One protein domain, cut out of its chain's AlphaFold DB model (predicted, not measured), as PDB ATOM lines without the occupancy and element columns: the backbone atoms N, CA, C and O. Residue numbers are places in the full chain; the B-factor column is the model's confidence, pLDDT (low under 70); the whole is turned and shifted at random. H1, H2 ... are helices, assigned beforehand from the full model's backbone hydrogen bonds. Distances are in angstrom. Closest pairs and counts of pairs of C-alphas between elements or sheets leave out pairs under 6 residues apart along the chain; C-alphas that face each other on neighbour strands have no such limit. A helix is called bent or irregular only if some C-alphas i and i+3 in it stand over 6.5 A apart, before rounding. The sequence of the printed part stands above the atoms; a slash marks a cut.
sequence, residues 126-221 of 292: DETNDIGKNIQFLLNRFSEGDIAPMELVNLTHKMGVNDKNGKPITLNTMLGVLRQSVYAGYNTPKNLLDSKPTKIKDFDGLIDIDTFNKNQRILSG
ATOM      1  N   ASP A 126     -12.101  -9.880 -27.128       84.06
ATOM      2  CA  ASP A 126     -12.145 -11.336 -27.120       84.06
ATOM      3  C   ASP A 126     -13.529 -11.819 -26.670       84.06
ATOM      4  O   ASP A 126     -13.894 -11.740 -25.495       84.06
ATOM      5  N   GLU A 127     -14.313 -12.297 -27.632       79.38
ATOM      6  CA  GLU A 127     -15.637 -12.881 -27.394       79.38
ATOM      7  C   GLU A 127     -15.561 -14.351 -26.956       79.38
ATOM      8  O   GLU A 127     -16.579 -14.943 -26.597       79.38
ATOM      9  N   THR A 128     -14.365 -14.950 -26.938       75.38
ATOM     10  CA  THR A 128     -14.179 -16.329 -26.486       75.38
ATOM     11  C   THR A 128     -14.604 -16.440 -25.023       75.38
ATOM     12  O   THR A 128     -14.035 -15.783 -24.152       75.38
ATOM     13  N   ASN A 129     -15.621 -17.264 -24.750       73.44
ATOM     14  CA  ASN A 129     -16.175 -17.477 -23.407       73.44
ATOM     15  C   ASN A 129     -16.592 -16.171 -22.685       73.44
ATOM     16  O   ASN A 129     -16.465 -16.063 -21.465       73.44
ATOM     17  N   ASP A 130     -17.003 -15.149 -23.451       80.25
ATOM     18  CA  ASP A 130     -17.389 -13.813 -22.969       80.25
ATOM     19  C   ASP A 130     -16.338 -13.120 -22.071       80.25
ATOM     20  O   ASP A 130     -16.657 -12.206 -21.307       80.25
ATOM     21  N   ILE A 131     -15.057 -13.501 -22.176       82.25
ATOM     22  CA  ILE A 131     -13.978 -12.972 -21.325       82.25
ATOM     23  C   ILE A 131     -13.866 -11.450 -21.471       82.25
ATOM     24  O   ILE A 131     -13.781 -10.743 -20.466       82.25
ATOM     25  N   GLY A 132     -13.912 -10.928 -22.700       81.44
ATOM     26  CA  GLY A 132     -13.861  -9.490 -22.960       81.44
ATOM     27  C   GLY A 132     -15.021  -8.730 -22.309       81.44
ATOM     28  O   GLY A 132     -14.798  -7.723 -21.636       81.44
ATOM     29  N   LYS A 133     -16.251  -9.248 -22.412       86.44
ATOM     30  CA  LYS A 133     -17.440  -8.640 -21.784       86.44
ATOM     31  C   LYS A 133     -17.378  -8.710 -20.259       86.44
ATOM     32  O   LYS A 133     -17.711  -7.738 -19.583       86.44
ATOM     33  N   ASN A 134     -16.889  -9.819 -19.705       88.25
ATOM     34  CA  ASN A 134     -16.707  -9.976 -18.264       88.25
ATOM     35  C   ASN A 134     -15.686  -8.968 -17.720       88.25
ATOM     36  O   ASN A 134     -15.924  -8.339 -16.690       88.25
ATOM     37  N   ILE A 135     -14.575  -8.744 -18.427       87.12
ATOM     38  CA  ILE A 135     -13.590  -7.724 -18.036       87.12
ATOM     39  C   ILE A 135     -14.177  -6.318 -18.150       87.12
ATOM     40  O   ILE A 135     -13.996  -5.520 -17.231       87.12
ATOM     41  N   GLN A 136     -14.929  -6.021 -19.211       89.69
ATOM     42  CA  GLN A 136     -15.641  -4.749 -19.344       89.69
ATOM     43  C   GLN A 136     -16.571  -4.501 -18.147       89.69
ATOM     44  O   GLN A 136     -16.530  -3.433 -17.533       89.69
ATOM     45  N   PHE A 137     -17.366  -5.507 -17.770       88.81
ATOM     46  CA  PHE A 137     -18.248  -5.444 -16.609       88.81
ATOM     47  C   PHE A 137     -17.470  -5.186 -15.312       88.81
ATOM     48  O   PHE A 137     -17.831  -4.295 -14.546       88.81
ATOM     49  N   LEU A 138     -16.371  -5.908 -15.079       88.56
ATOM     50  CA  LEU A 138     -15.540  -5.748 -13.881       88.56
ATOM     51  C   LEU A 138     -14.908  -4.353 -13.788       88.56
ATOM     52  O   LEU A 138     -14.867  -3.765 -12.706       88.56
ATOM     53  N   LEU A 139     -14.432  -3.809 -14.913       89.06
ATOM     54  CA  LEU A 139     -13.853  -2.467 -14.982       89.06
ATOM     55  C   LEU A 139     -14.894  -1.377 -14.702       89.06
ATOM     56  O   LEU A 139     -14.592  -0.418 -13.987       89.06
ATOM     57  N   ASN A 140     -16.111  -1.533 -15.229       89.62
ATOM     58  CA  ASN A 140     -17.227  -0.628 -14.960       89.62
ATOM     59  C   ASN A 140     -17.675  -0.719 -13.498       89.62
ATOM     60  O   ASN A 140     -17.804   0.306 -12.835       89.62
ATOM     61  N   ARG A 141     -17.812  -1.933 -12.959       87.81
ATOM     62  CA  ARG A 141     -18.209  -2.161 -11.566       87.81
ATOM     63  C   ARG A 141     -17.200  -1.567 -10.580       87.81
ATOM     64  O   ARG A 141     -17.592  -0.983  -9.578       87.81
ATOM     65  N   PHE A 142     -15.899  -1.645 -10.875       87.81
ATOM     66  CA  PHE A 142     -14.878  -1.002 -10.040       87.81
ATOM     67  C   PHE A 142     -14.981   0.529 -10.033       87.81
ATOM     68  O   PHE A 142     -14.649   1.157  -9.029       87.81
ATOM     69  N   SER A 143     -15.472   1.131 -11.119       86.38
ATOM     70  CA  SER A 143     -15.599   2.588 -11.240       86.38
ATOM     71  C   SER A 143     -16.627   3.199 -10.288       86.38
ATOM     72  O   SER A 143     -16.543   4.390  -9.978       86.38
ATOM     73  N   GLU A 144     -17.542   2.379  -9.766       83.62
ATOM     74  CA  GLU A 144     -18.510   2.763  -8.736       83.62
ATOM     75  C   GLU A 144     -17.833   2.998  -7.370       83.62
ATOM     76  O   GLU A 144     -18.332   3.766  -6.546       83.62
ATOM     77  N   GLY A 145     -16.643   2.421  -7.150       77.88
ATOM     78  CA  GLY A 145     -15.774   2.713  -6.004       77.88
ATOM     79  C   GLY A 145     -16.233   2.146  -4.660       77.88
ATOM     80  O   GLY A 145     -15.703   2.538  -3.616       77.88
ATOM     81  N   ASP A 146     -17.199   1.234  -4.666       76.81
ATOM     82  CA  ASP A 146     -17.721   0.530  -3.494       76.81
ATOM     83  C   ASP A 146     -16.995  -0.795  -3.203       76.81
ATOM     84  O   ASP A 146     -17.040  -1.272  -2.070       76.81
ATOM     85  N   ILE A 147     -16.293  -1.346  -4.196       79.94
ATOM     86  CA  ILE A 147     -15.681  -2.680  -4.162       79.94
ATOM     87  C   ILE A 147     -14.161  -2.620  -3.977       79.94
ATOM     88  O   ILE A 147     -13.457  -1.791  -4.563       79.94
ATOM     89  N   ALA A 148     -13.624  -3.553  -3.185       81.31
ATOM     90  CA  ALA A 148     -12.179  -3.732  -3.048       81.31
ATOM     91  C   ALA A 148     -11.585  -4.531  -4.230       81.31
ATOM     92  O   ALA A 148     -12.221  -5.458  -4.726       81.31
ATOM     93  N   PRO A 149     -10.319  -4.303  -4.634       83.62
ATOM     94  CA  PRO A 149      -9.691  -5.092  -5.702       83.62
ATOM     95  C   PRO A 149      -9.718  -6.615  -5.477       83.62
ATOM     96  O   PRO A 149      -9.773  -7.377  -6.435       83.62
ATOM     97  N   MET A 150      -9.725  -7.070  -4.218       82.25
ATOM     98  CA  MET A 150      -9.851  -8.492  -3.870       82.25
ATOM     99  C   MET A 150     -11.250  -9.056  -4.166       82.25
ATOM    100  O   MET A 150     -11.392 -10.202  -4.578       82.25
ATOM    101  N   GLU A 151     -12.295  -8.254  -3.989       85.19
ATOM    102  CA  GLU A 151     -13.666  -8.662  -4.296       85.19
ATOM    103  C   GLU A 151     -13.883  -8.797  -5.809       85.19
ATOM    104  O   GLU A 151     -14.606  -9.696  -6.232       85.19
ATOM    105  N   LEU A 152     -13.189  -7.999  -6.634       85.69
ATOM    106  CA  LEU A 152     -13.161  -8.202  -8.089       85.69
ATOM    107  C   LEU A 152     -12.566  -9.558  -8.472       85.69
ATOM    108  O   LEU A 152     -13.088 -10.211  -9.368       85.69
ATOM    109  N   VAL A 153     -11.509 -10.004  -7.788       87.75
ATOM    110  CA  VAL A 153     -10.925 -11.338  -8.014       87.75
ATOM    111  C   VAL A 153     -11.925 -12.438  -7.642       87.75
ATOM    112  O   VAL A 153     -12.075 -13.422  -8.356       87.75
ATOM    113  N   ASN A 154     -12.690 -12.259  -6.567       87.00
ATOM    114  CA  ASN A 154     -13.744 -13.218  -6.230       87.00
ATOM    115  C   ASN A 154     -14.854 -13.244  -7.297       87.00
ATOM    116  O   ASN A 154     -15.424 -14.300  -7.569       87.00
ATOM    117  N   LEU A 155     -15.175 -12.097  -7.905       85.62
ATOM    118  CA  LEU A 155     -16.127 -12.026  -9.015       85.62
ATOM    119  C   LEU A 155     -15.586 -12.709 -10.275       85.62
ATOM    120  O   LEU A 155     -16.341 -13.435 -10.918       85.62
ATOM    121  N   THR A 156     -14.296 -12.561 -10.594       86.06
ATOM    122  CA  THR A 156     -13.699 -13.250 -11.750       86.06
ATOM    123  C   THR A 156     -13.754 -14.766 -11.588       86.06
ATOM    124  O   THR A 156     -14.094 -15.465 -12.540       86.06
ATOM    125  N   HIS A 157     -13.509 -15.278 -10.375       86.62
ATOM    126  CA  HIS A 157     -13.621 -16.710 -10.073       86.62
ATOM    127  C   HIS A 157     -15.059 -17.213 -10.210       86.62
ATOM    128  O   HIS A 157     -15.277 -18.275 -10.785       86.62
ATOM    129  N   LYS A 158     -16.053 -16.437  -9.752       86.00
ATOM    130  CA  LYS A 158     -17.479 -16.772  -9.924       86.00
ATOM    131  C   LYS A 158     -17.917 -16.786 -11.389       86.00
ATOM    132  O   LYS A 158     -18.770 -17.585 -11.752       86.00
ATOM    133  N   MET A 159     -17.345 -15.909 -12.209       82.19
ATOM    134  CA  MET A 159     -17.615 -15.822 -13.648       82.19
ATOM    135  C   MET A 159     -16.823 -16.850 -14.472       82.19
ATOM    136  O   MET A 159     -16.999 -16.915 -15.683       82.19
ATOM    137  N   GLY A 160     -15.934 -17.635 -13.850       81.94
ATOM    138  CA  GLY A 160     -15.102 -18.615 -14.553       81.94
ATOM    139  C   GLY A 160     -14.038 -17.991 -15.464       81.94
ATOM    140  O   GLY A 160     -13.578 -18.641 -16.403       81.94
ATOM    141  N   VAL A 161     -13.644 -16.736 -15.214       81.00
ATOM    142  CA  VAL A 161     -12.635 -16.047 -16.028       81.00
ATOM    143  C   VAL A 161     -11.239 -16.452 -15.569       81.00
ATOM    144  O   VAL A 161     -10.802 -16.113 -14.465       81.00
ATOM    145  N   ASN A 162     -10.524 -17.134 -16.458       82.81
ATOM    146  CA  ASN A 162      -9.144 -17.555 -16.255       82.81
ATOM    147  C   ASN A 162      -8.176 -16.718 -17.102       82.81
ATOM    148  O   ASN A 162      -8.551 -16.081 -18.083       82.81
ATOM    149  N   ASP A 163      -6.909 -16.729 -16.705       78.00
ATOM    150  CA  ASP A 163      -5.801 -16.192 -17.487       78.00
ATOM    151  C   ASP A 163      -5.584 -17.020 -18.770       78.00
ATOM    152  O   ASP A 163      -6.078 -18.142 -18.891       78.00
ATOM    153  N   LYS A 164      -4.772 -16.518 -19.704       72.62
ATOM    154  CA  LYS A 164      -4.458 -17.165 -20.994       72.62
ATOM    155  C   LYS A 164      -3.958 -18.606 -20.873       72.62
ATOM    156  O   LYS A 164      -4.113 -19.395 -21.795       72.62
ATOM    157  N   ASN A 165      -3.364 -18.944 -19.728       76.44
ATOM    158  CA  ASN A 165      -2.842 -20.275 -19.418       76.44
ATOM    159  C   ASN A 165      -3.841 -21.156 -18.640       76.44
ATOM    160  O   ASN A 165      -3.438 -22.165 -18.066       76.44
ATOM    161  N   GLY A 166      -5.107 -20.747 -18.522       78.12
ATOM    162  CA  GLY A 166      -6.137 -21.458 -17.757       78.12
ATOM    163  C   GLY A 166      -6.003 -21.334 -16.235       78.12
ATOM    164  O   GLY A 166      -6.681 -22.043 -15.499       78.12
ATOM    165  N   LYS A 167      -5.131 -20.448 -15.739       84.94
ATOM    166  CA  LYS A 167      -4.929 -20.220 -14.299       84.94
ATOM    167  C   LYS A 167      -5.940 -19.206 -13.752       84.94
ATOM    168  O   LYS A 167      -6.297 -18.279 -14.477       84.94
ATOM    169  N   PRO A 168      -6.349 -19.310 -12.477       85.50
ATOM    170  CA  PRO A 168      -7.226 -18.315 -11.873       85.50
ATOM    171  C   PRO A 168      -6.536 -16.949 -11.811       85.50
ATOM    172  O   PRO A 168      -5.335 -16.845 -11.545       85.50
ATOM    173  N   ILE A 169      -7.309 -15.885 -12.031       86.44
ATOM    174  CA  ILE A 169      -6.803 -14.511 -11.957       86.44
ATOM    175  C   ILE A 169      -6.339 -14.217 -10.527       86.44
ATOM    176  O   ILE A 169      -7.069 -14.451  -9.563       86.44
ATOM    177  N   THR A 170      -5.121 -13.685 -10.399       88.88
ATOM    178  CA  THR A 170      -4.563 -13.234  -9.117       88.88
ATOM    179  C   THR A 170      -4.827 -11.745  -8.891       88.88
ATOM    180  O   THR A 170      -5.088 -10.994  -9.833       88.88
ATOM    181  N   LEU A 171      -4.681 -11.283  -7.645       86.62
ATOM    182  CA  LEU A 171      -4.794  -9.861  -7.305       86.62
ATOM    183  C   LEU A 171      -3.833  -8.987  -8.124       86.62
ATOM    184  O   LEU A 171      -4.231  -7.937  -8.619       86.62
ATOM    185  N   ASN A 172      -2.587  -9.429  -8.311       89.00
ATOM    186  CA  ASN A 172      -1.595  -8.684  -9.088       89.00
ATOM    187  C   ASN A 172      -1.991  -8.576 -10.559       89.00
ATOM    188  O   ASN A 172      -1.863  -7.505 -11.149       89.00
ATOM    189  N   THR A 173      -2.520  -9.660 -11.131       88.06
ATOM    190  CA  THR A 173      -3.054  -9.658 -12.495       88.06
ATOM    191  C   THR A 173      -4.201  -8.656 -12.615       88.06
ATOM    192  O   THR A 173      -4.175  -7.814 -13.509       88.06
ATOM    193  N   MET A 174      -5.156  -8.670 -11.678       89.06
ATOM    194  CA  MET A 174      -6.300  -7.751 -11.704       89.06
ATOM    195  C   MET A 174      -5.888  -6.285 -11.495       89.06
ATOM    196  O   MET A 174      -6.390  -5.391 -12.173       89.06
ATOM    197  N   LEU A 175      -4.924  -6.017 -10.610       87.94
ATOM    198  CA  LEU A 175      -4.333  -4.683 -10.460       87.94
ATOM    199  C   LEU A 175      -3.606  -4.234 -11.734       87.94
ATOM    200  O   LEU A 175      -3.644  -3.052 -12.069       87.94
ATOM    201  N   GLY A 176      -2.960  -5.160 -12.446       88.19
ATOM    202  CA  GLY A 176      -2.375  -4.913 -13.761       88.19
ATOM    203  C   GLY A 176      -3.434  -4.517 -14.788       88.19
ATOM    204  O   GLY A 176      -3.283  -3.486 -15.439       88.19
ATOM    205  N   VAL A 177      -4.534  -5.275 -14.860       89.62
ATOM    206  CA  VAL A 177      -5.686  -4.993 -15.735       89.62
ATOM    207  C   VAL A 177      -6.241  -3.594 -15.464       89.62
ATOM    208  O   VAL A 177      -6.364  -2.788 -16.379       89.62
ATOM    209  N   LEU A 178      -6.479  -3.254 -14.195       87.94
ATOM    210  CA  LEU A 178      -7.014  -1.946 -13.818       87.94
ATOM    211  C   LEU A 178      -6.080  -0.774 -14.150       87.94
ATOM    212  O   LEU A 178      -6.566   0.339 -14.306       87.94
ATOM    213  N   ARG A 179      -4.759  -0.978 -14.229       88.62
ATOM    214  CA  ARG A 179      -3.766   0.085 -14.497       88.62
ATOM    215  C   ARG A 179      -3.496   0.318 -15.982       88.62
ATOM    216  O   ARG A 179      -2.961   1.364 -16.339       88.62
ATOM    217  N   GLN A 180      -3.807  -0.646 -16.839       88.75
ATOM    218  CA  GLN A 180      -3.504  -0.558 -18.265       88.75
ATOM    219  C   GLN A 180      -4.492   0.374 -18.977       88.75
ATOM    220  O   GLN A 180      -5.685   0.095 -19.031       88.75
ATOM    221  N   SER A 181      -3.989   1.443 -19.601       87.31
ATOM    222  CA  SER A 181      -4.790   2.355 -20.440       87.31
ATOM    223  C   SER A 181      -5.323   1.702 -21.716       87.31
ATOM    224  O   SER A 181      -6.174   2.268 -22.397       87.31
ATOM    225  N   VAL A 182      -4.826   0.505 -22.040       89.75
ATOM    226  CA  VAL A 182      -5.200  -0.252 -23.237       89.75
ATOM    227  C   VAL A 182      -6.693  -0.544 -23.244       89.75
ATOM    228  O   VAL A 182      -7.320  -0.429 -24.285       89.75
ATOM    229  N   TYR A 183      -7.297  -0.820 -22.084       87.56
ATOM    230  CA  TYR A 183      -8.742  -1.041 -21.987       87.56
ATOM    231  C   TYR A 183      -9.572   0.210 -22.293       87.56
ATOM    232  O   TYR A 183     -10.757   0.069 -22.564       87.56
ATOM    233  N   ALA A 184      -8.966   1.399 -22.293       86.69
ATOM    234  CA  ALA A 184      -9.586   2.647 -22.737       86.69
ATOM    235  C   ALA A 184      -9.252   3.008 -24.197       86.69
ATOM    236  O   ALA A 184      -9.526   4.119 -24.631       86.69
ATOM    237  N   GLY A 185      -8.596   2.108 -24.940       85.50
ATOM    238  CA  GLY A 185      -8.210   2.340 -26.334       85.50
ATOM    239  C   GLY A 185      -6.890   3.092 -26.520       85.50
ATOM    240  O   GLY A 185      -6.570   3.484 -27.639       85.50
ATOM    241  N   TYR A 186      -6.093   3.285 -25.461       85.75
ATOM    242  CA  TYR A 186      -4.832   4.036 -25.531       85.75
ATOM    243  C   TYR A 186      -3.613   3.169 -25.233       85.75
ATOM    244  O   TYR A 186      -3.560   2.450 -24.232       85.75
ATOM    245  N   ASN A 187      -2.578   3.314 -26.054       82.75
ATOM    246  CA  ASN A 187      -1.273   2.713 -25.836       82.75
ATOM    247  C   ASN A 187      -0.335   3.728 -25.156       82.75
ATOM    248  O   ASN A 187      -0.116   4.818 -25.683       82.75
ATOM    249  N   THR A 188       0.230   3.374 -23.996       72.06
ATOM    250  CA  THR A 188       1.202   4.204 -23.249       72.06
ATOM    251  C   THR A 188       2.492   3.434 -22.923       72.06
ATOM    252  O   THR A 188       2.848   3.262 -21.751       72.06
ATOM    253  N   PRO A 189       3.212   2.894 -23.917       66.06
ATOM    254  CA  PRO A 189       4.467   2.210 -23.666       66.06
ATOM    255  C   PRO A 189       5.527   3.246 -23.272       66.06
ATOM    256  O   PRO A 189       5.956   4.063 -24.087       66.06
ATOM    257  N   LYS A 190       5.988   3.181 -22.016       62.81
ATOM    258  CA  LYS A 190       7.020   4.080 -21.464       62.81
ATOM    259  C   LYS A 190       8.303   4.109 -22.310       62.81
ATOM    260  O   LYS A 190       8.941   5.146 -22.395       62.81
ATOM    261  N   ASN A 191       8.640   2.984 -22.941       61.78
ATOM    262  CA  ASN A 191       9.894   2.796 -23.674       61.78
ATOM    263  C   ASN A 191       9.801   3.091 -25.182       61.78
ATOM    264  O   ASN A 191      10.829   3.041 -25.845       61.78
ATOM    265  N   LEU A 192       8.601   3.318 -25.734       65.94
ATOM    266  CA  LEU A 192       8.406   3.487 -27.185       65.94
ATOM    267  C   LEU A 192       7.761   4.825 -27.561       65.94
ATOM    268  O   LEU A 192       7.940   5.269 -28.686       65.94
ATOM    269  N   LEU A 193       6.990   5.446 -26.662       63.31
ATOM    270  CA  LEU A 193       6.215   6.660 -26.952       63.31
ATOM    271  C   LEU A 193       6.481   7.805 -25.961       63.31
ATOM    272  O   LEU A 193       5.643   8.693 -25.823       63.31
ATOM    273  N   ASP A 194       7.590   7.778 -25.213       65.56
ATOM    274  CA  ASP A 194       7.922   8.793 -24.195       65.56
ATOM    275  C   ASP A 194       6.755   9.107 -23.238       65.56
ATOM    276  O   ASP A 194       6.535  10.238 -22.810       65.56
ATOM    277  N   SER A 195       5.972   8.076 -22.901       65.94
ATOM    278  CA  SER A 195       4.760   8.163 -22.066       65.94
ATOM    279  C   SER A 195       3.598   8.993 -22.639       65.94
ATOM    280  O   SER A 195       2.645   9.275 -21.909       65.94
ATOM    281  N   LYS A 196       3.616   9.353 -23.926       72.44
ATOM    282  CA  LYS A 196       2.470   9.986 -24.591       72.44
ATOM    283  C   LYS A 196       1.395   8.933 -24.904       72.44
ATOM    284  O   LYS A 196       1.724   7.895 -25.482       72.44
ATOM    285  N   PRO A 197       0.125   9.157 -24.519       76.88
ATOM    286  CA  PRO A 197      -0.964   8.253 -24.865       76.88
ATOM    287  C   PRO A 197      -1.332   8.404 -26.342       76.88
ATOM    288  O   PRO A 197      -1.791   9.463 -26.766       76.88
ATOM    289  N   THR A 198      -1.179   7.326 -27.109       80.81
ATOM    290  CA  THR A 198      -1.606   7.263 -28.515       80.81
ATOM    291  C   THR A 198      -2.851   6.393 -28.626       80.81
ATOM    292  O   THR A 198      -2.888   5.299 -28.057       80.81
ATOM    293  N   LYS A 199      -3.880   6.861 -29.345       84.81
ATOM    294  CA  LYS A 199      -5.087   6.063 -29.594       84.81
ATOM    295  C   LYS A 199      -4.734   4.874 -30.491       84.81
ATOM    296  O   LYS A 199      -4.051   5.036 -31.499       84.81
ATOM    297  N   ILE A 200      -5.187   3.687 -30.105       84.94
ATOM    298  CA  ILE A 200      -5.010   2.471 -30.893       84.94
ATOM    299  C   ILE A 200      -5.930   2.558 -32.107       84.94
ATOM    300  O   ILE A 200      -7.098   2.934 -32.005       84.94
ATOM    301  N   LYS A 201      -5.385   2.242 -33.278       82.88
ATOM    302  CA  LYS A 201      -6.124   2.301 -34.533       82.88
ATOM    303  C   LYS A 201      -7.225   1.241 -34.548       82.88
ATOM    304  O   LYS A 201      -6.963   0.109 -34.165       82.88
ATOM    305  N   ASP A 202      -8.419   1.607 -35.013       81.69
ATOM    306  CA  ASP A 202      -9.599   0.734 -35.139       81.69
ATOM    307  C   ASP A 202     -10.028   0.042 -33.827       81.69
ATOM    308  O   ASP A 202     -10.608  -1.044 -33.846       81.69
ATOM    309  N   PHE A 203      -9.742   0.669 -32.678       84.81
ATOM    310  CA  PHE A 203     -10.118   0.158 -31.363       84.81
ATOM    311  C   PHE A 203     -10.470   1.293 -30.386       84.81
ATOM    312  O   PHE A 203      -9.617   2.093 -30.003       84.81
ATOM    313  N   ASP A 204     -11.730   1.338 -29.949       81.12
ATOM    314  CA  ASP A 204     -12.249   2.391 -29.060       81.12
ATOM    315  C   ASP A 204     -12.107   2.076 -27.559       81.12
ATOM    316  O   ASP A 204     -12.399   2.926 -26.724       81.12
ATOM    317  N   GLY A 205     -11.602   0.889 -27.203       85.06
ATOM    318  CA  GLY A 205     -11.517   0.430 -25.813       85.06
ATOM    319  C   GLY A 205     -12.709  -0.427 -25.377       85.06
ATOM    320  O   GLY A 205     -13.759  -0.448 -26.013       85.06
ATOM    321  N   LEU A 206     -12.544  -1.159 -24.271       85.75
ATOM    322  CA  LEU A 206     -13.663  -1.787 -23.555       85.75
ATOM    323  C   LEU A 206     -14.427  -0.752 -22.726       85.75
ATOM    324  O   LEU A 206     -15.631  -0.877 -22.531       85.75
ATOM    325  N   ILE A 207     -13.721   0.233 -22.178       88.12
ATOM    326  CA  ILE A 207     -14.284   1.264 -21.309       88.12
ATOM    327  C   ILE A 207     -13.956   2.644 -21.855       88.12
ATOM    328  O   ILE A 207     -12.950   2.827 -22.533       88.12
ATOM    329  N   ASP A 208     -14.778   3.624 -21.500       88.69
ATOM    330  CA  ASP A 208     -14.482   5.016 -21.810       88.69
ATOM    331  C   ASP A 208     -13.290   5.546 -20.986       88.69
ATOM    332  O   ASP A 208     -12.997   5.070 -19.876       88.69
ATOM    333  N   ILE A 209     -12.614   6.568 -21.515       85.94
ATOM    334  CA  ILE A 209     -11.473   7.209 -20.856       85.94
ATOM    335  C   ILE A 209     -11.859   7.805 -19.495       85.94
ATOM    336  O   ILE A 209     -11.056   7.759 -18.557       85.94
ATOM    337  N   ASP A 210     -13.093   8.286 -19.329       86.00
ATOM    338  CA  ASP A 210     -13.558   8.824 -18.051       86.00
ATOM    339  C   ASP A 210     -13.708   7.731 -16.995       86.00
ATOM    340  O   ASP A 210     -13.314   7.917 -15.837       86.00
ATOM    341  N   THR A 211     -14.221   6.564 -17.385       87.25
ATOM    342  CA  THR A 211     -14.310   5.384 -16.515       87.25
ATOM    343  C   THR A 211     -12.918   4.910 -16.106       87.25
ATOM    344  O   THR A 211     -12.666   4.654 -14.926       87.25
ATOM    345  N   PHE A 212     -11.969   4.880 -17.044       89.12
ATOM    346  CA  PHE A 212     -10.580   4.544 -16.738       89.12
ATOM    347  C   PHE A 212      -9.947   5.537 -15.751       89.12
ATOM    348  O   PHE A 212      -9.330   5.136 -14.761       89.12
ATOM    349  N   ASN A 213     -10.154   6.838 -15.962       86.56
ATOM    350  CA  ASN A 213      -9.653   7.882 -15.070       86.56
ATOM    351  C   ASN A 213     -10.266   7.789 -13.662       86.56
ATOM    352  O   ASN A 213      -9.564   8.014 -12.670       86.56
ATOM    353  N   LYS A 214     -11.550   7.420 -13.541       86.31
ATOM    354  CA  LYS A 214     -12.184   7.111 -12.245       86.31
ATOM    355  C   LYS A 214     -11.484   5.936 -11.559       86.31
ATOM    356  O   LYS A 214     -11.101   6.066 -10.395       86.31
ATOM    357  N   ASN A 215     -11.212   4.855 -12.287       87.88
ATOM    358  CA  ASN A 215     -10.501   3.686 -11.762       87.88
ATOM    359  C   ASN A 215      -9.091   4.046 -11.259       87.88
ATOM    360  O   ASN A 215      -8.713   3.655 -10.151       87.88
ATOM    361  N   GLN A 216      -8.334   4.871 -11.997       87.00
ATOM    362  CA  GLN A 216      -7.017   5.350 -11.545       87.00
ATOM    363  C   GLN A 216      -7.097   6.223 -10.283       87.00
ATOM    364  O   GLN A 216      -6.236   6.142  -9.400       87.00
ATOM    365  N   ARG A 217      -8.139   7.055 -10.147       83.44
ATOM    366  CA  ARG A 217      -8.365   7.860  -8.932       83.44
ATOM    367  C   ARG A 217      -8.617   6.974  -7.712       83.44
ATOM    368  O   ARG A 217      -8.021   7.207  -6.662       83.44
ATOM    369  N   ILE A 218      -9.425   5.927  -7.871       83.50
ATOM    370  CA  ILE A 218      -9.703   4.948  -6.812       83.50
ATOM    371  C   ILE A 218      -8.415   4.208  -6.415       83.50
ATOM    372  O   ILE A 218      -8.095   4.129  -5.227       83.50
ATOM    373  N   LEU A 219      -7.634   3.739  -7.395       84.44
ATOM    374  CA  LEU A 219      -6.373   3.026  -7.163       84.44
ATOM    375  C   LEU A 219      -5.290   3.881  -6.499       84.44
ATOM    376  O   LEU A 219      -4.571   3.394  -5.631       84.44
ATOM    377  N   SER A 220      -5.167   5.152  -6.885       78.19
ATOM    378  CA  SER A 220      -4.163   6.074  -6.331       78.19
ATOM    379  C   SER A 220      -4.462   6.524  -4.897       78.19
ATOM    380  O   SER A 220      -3.740   7.353  -4.345       78.19
ATOM    381  N   GLY A 221      -5.540   6.029  -4.281       67.25
ATOM    382  CA  GLY A 221      -5.936   6.409  -2.926       67.25
ATOM    383  C   GLY A 221      -6.456   7.846  -2.816       67.25
ATOM    384  O   GLY A 221      -6.896   8.249  -1.735       67.25
TER     385      GLY A 221
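This is residues 126 to 221 of the 292 residues of the protein "Recombinase family protein" of TM7 phylum sp. oral taxon 353 (UniProt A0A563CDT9). A helical hairpin, H1 and H2 side by side, joins with two further helices, H3 and H5, in a small ring of contacts: H3 packs on H2, H5 packs on H3, and H5 meets the last residues of H1. The short H4 touches the beginning of H5, and between these two a long loop, residues 185 to 208, swings away and folds back. The printed part has 96 residues, with five named helices, H1 to H5 in order, and no named strand; the class is all helix. It is compact, with a radius of gyration of the C-alphas of 13.5 A, and spans 37 by 31 by 22 A.

H1, the longest helix, is residues 128 to 143, 24.3 A long, from C-alpha 128 at (-14.179, -16.329, -26.486). It is irregular: C-alphas 129 and 132 are 8.3 A apart. H2 is residues 149 to 158, 14.7 A; H3 is 171 to 179, 12.3 A; H4 is 181 to 184. H5 is 209 to 219, 15.2 A, ending at C-alpha 219 at (-6.373, 3.026, -7.163).

H1 and H2 form a hairpin: they touch at a shallow tilt of 29 degrees, opposite ways, the closest C-alphas being Leu 138 and Leu 152, 6.7 A. H1 touches H5 with residues 139 to 143 alone, at a steep tilt of 66 degrees; C-alphas 143 and 215 are closest, 5.2 A. H2 and H3 touch, only just about perpendicular at 72 degrees, closest at C-alphas 150 and 171, 6.3 A. H3 and H5 touch at a steep tilt of 43 degrees, closest at C-alphas 179 and 216, 6.9 A. H4 touches H5, closest at C-alphas 184 and 209, 5.3 A. H2 and H5 are apart. In H2, H3 and H5 every O i to N i+4 pair is within hydrogen-bond range; in H1, 10 of 12 are, and H4 is too short for one.

The C-alphas farthest apart are those of Lys 158 and Asp 194, 38.8 A. The printed part has no cut. The links H2 to H3 and H4 to H5 are long; in the latter, residues 186 to 187 pair antiparallel with 198 to 199. Mean pLDDT of the printed part is 82.7; residues 189 to 195 and 221 are under 70.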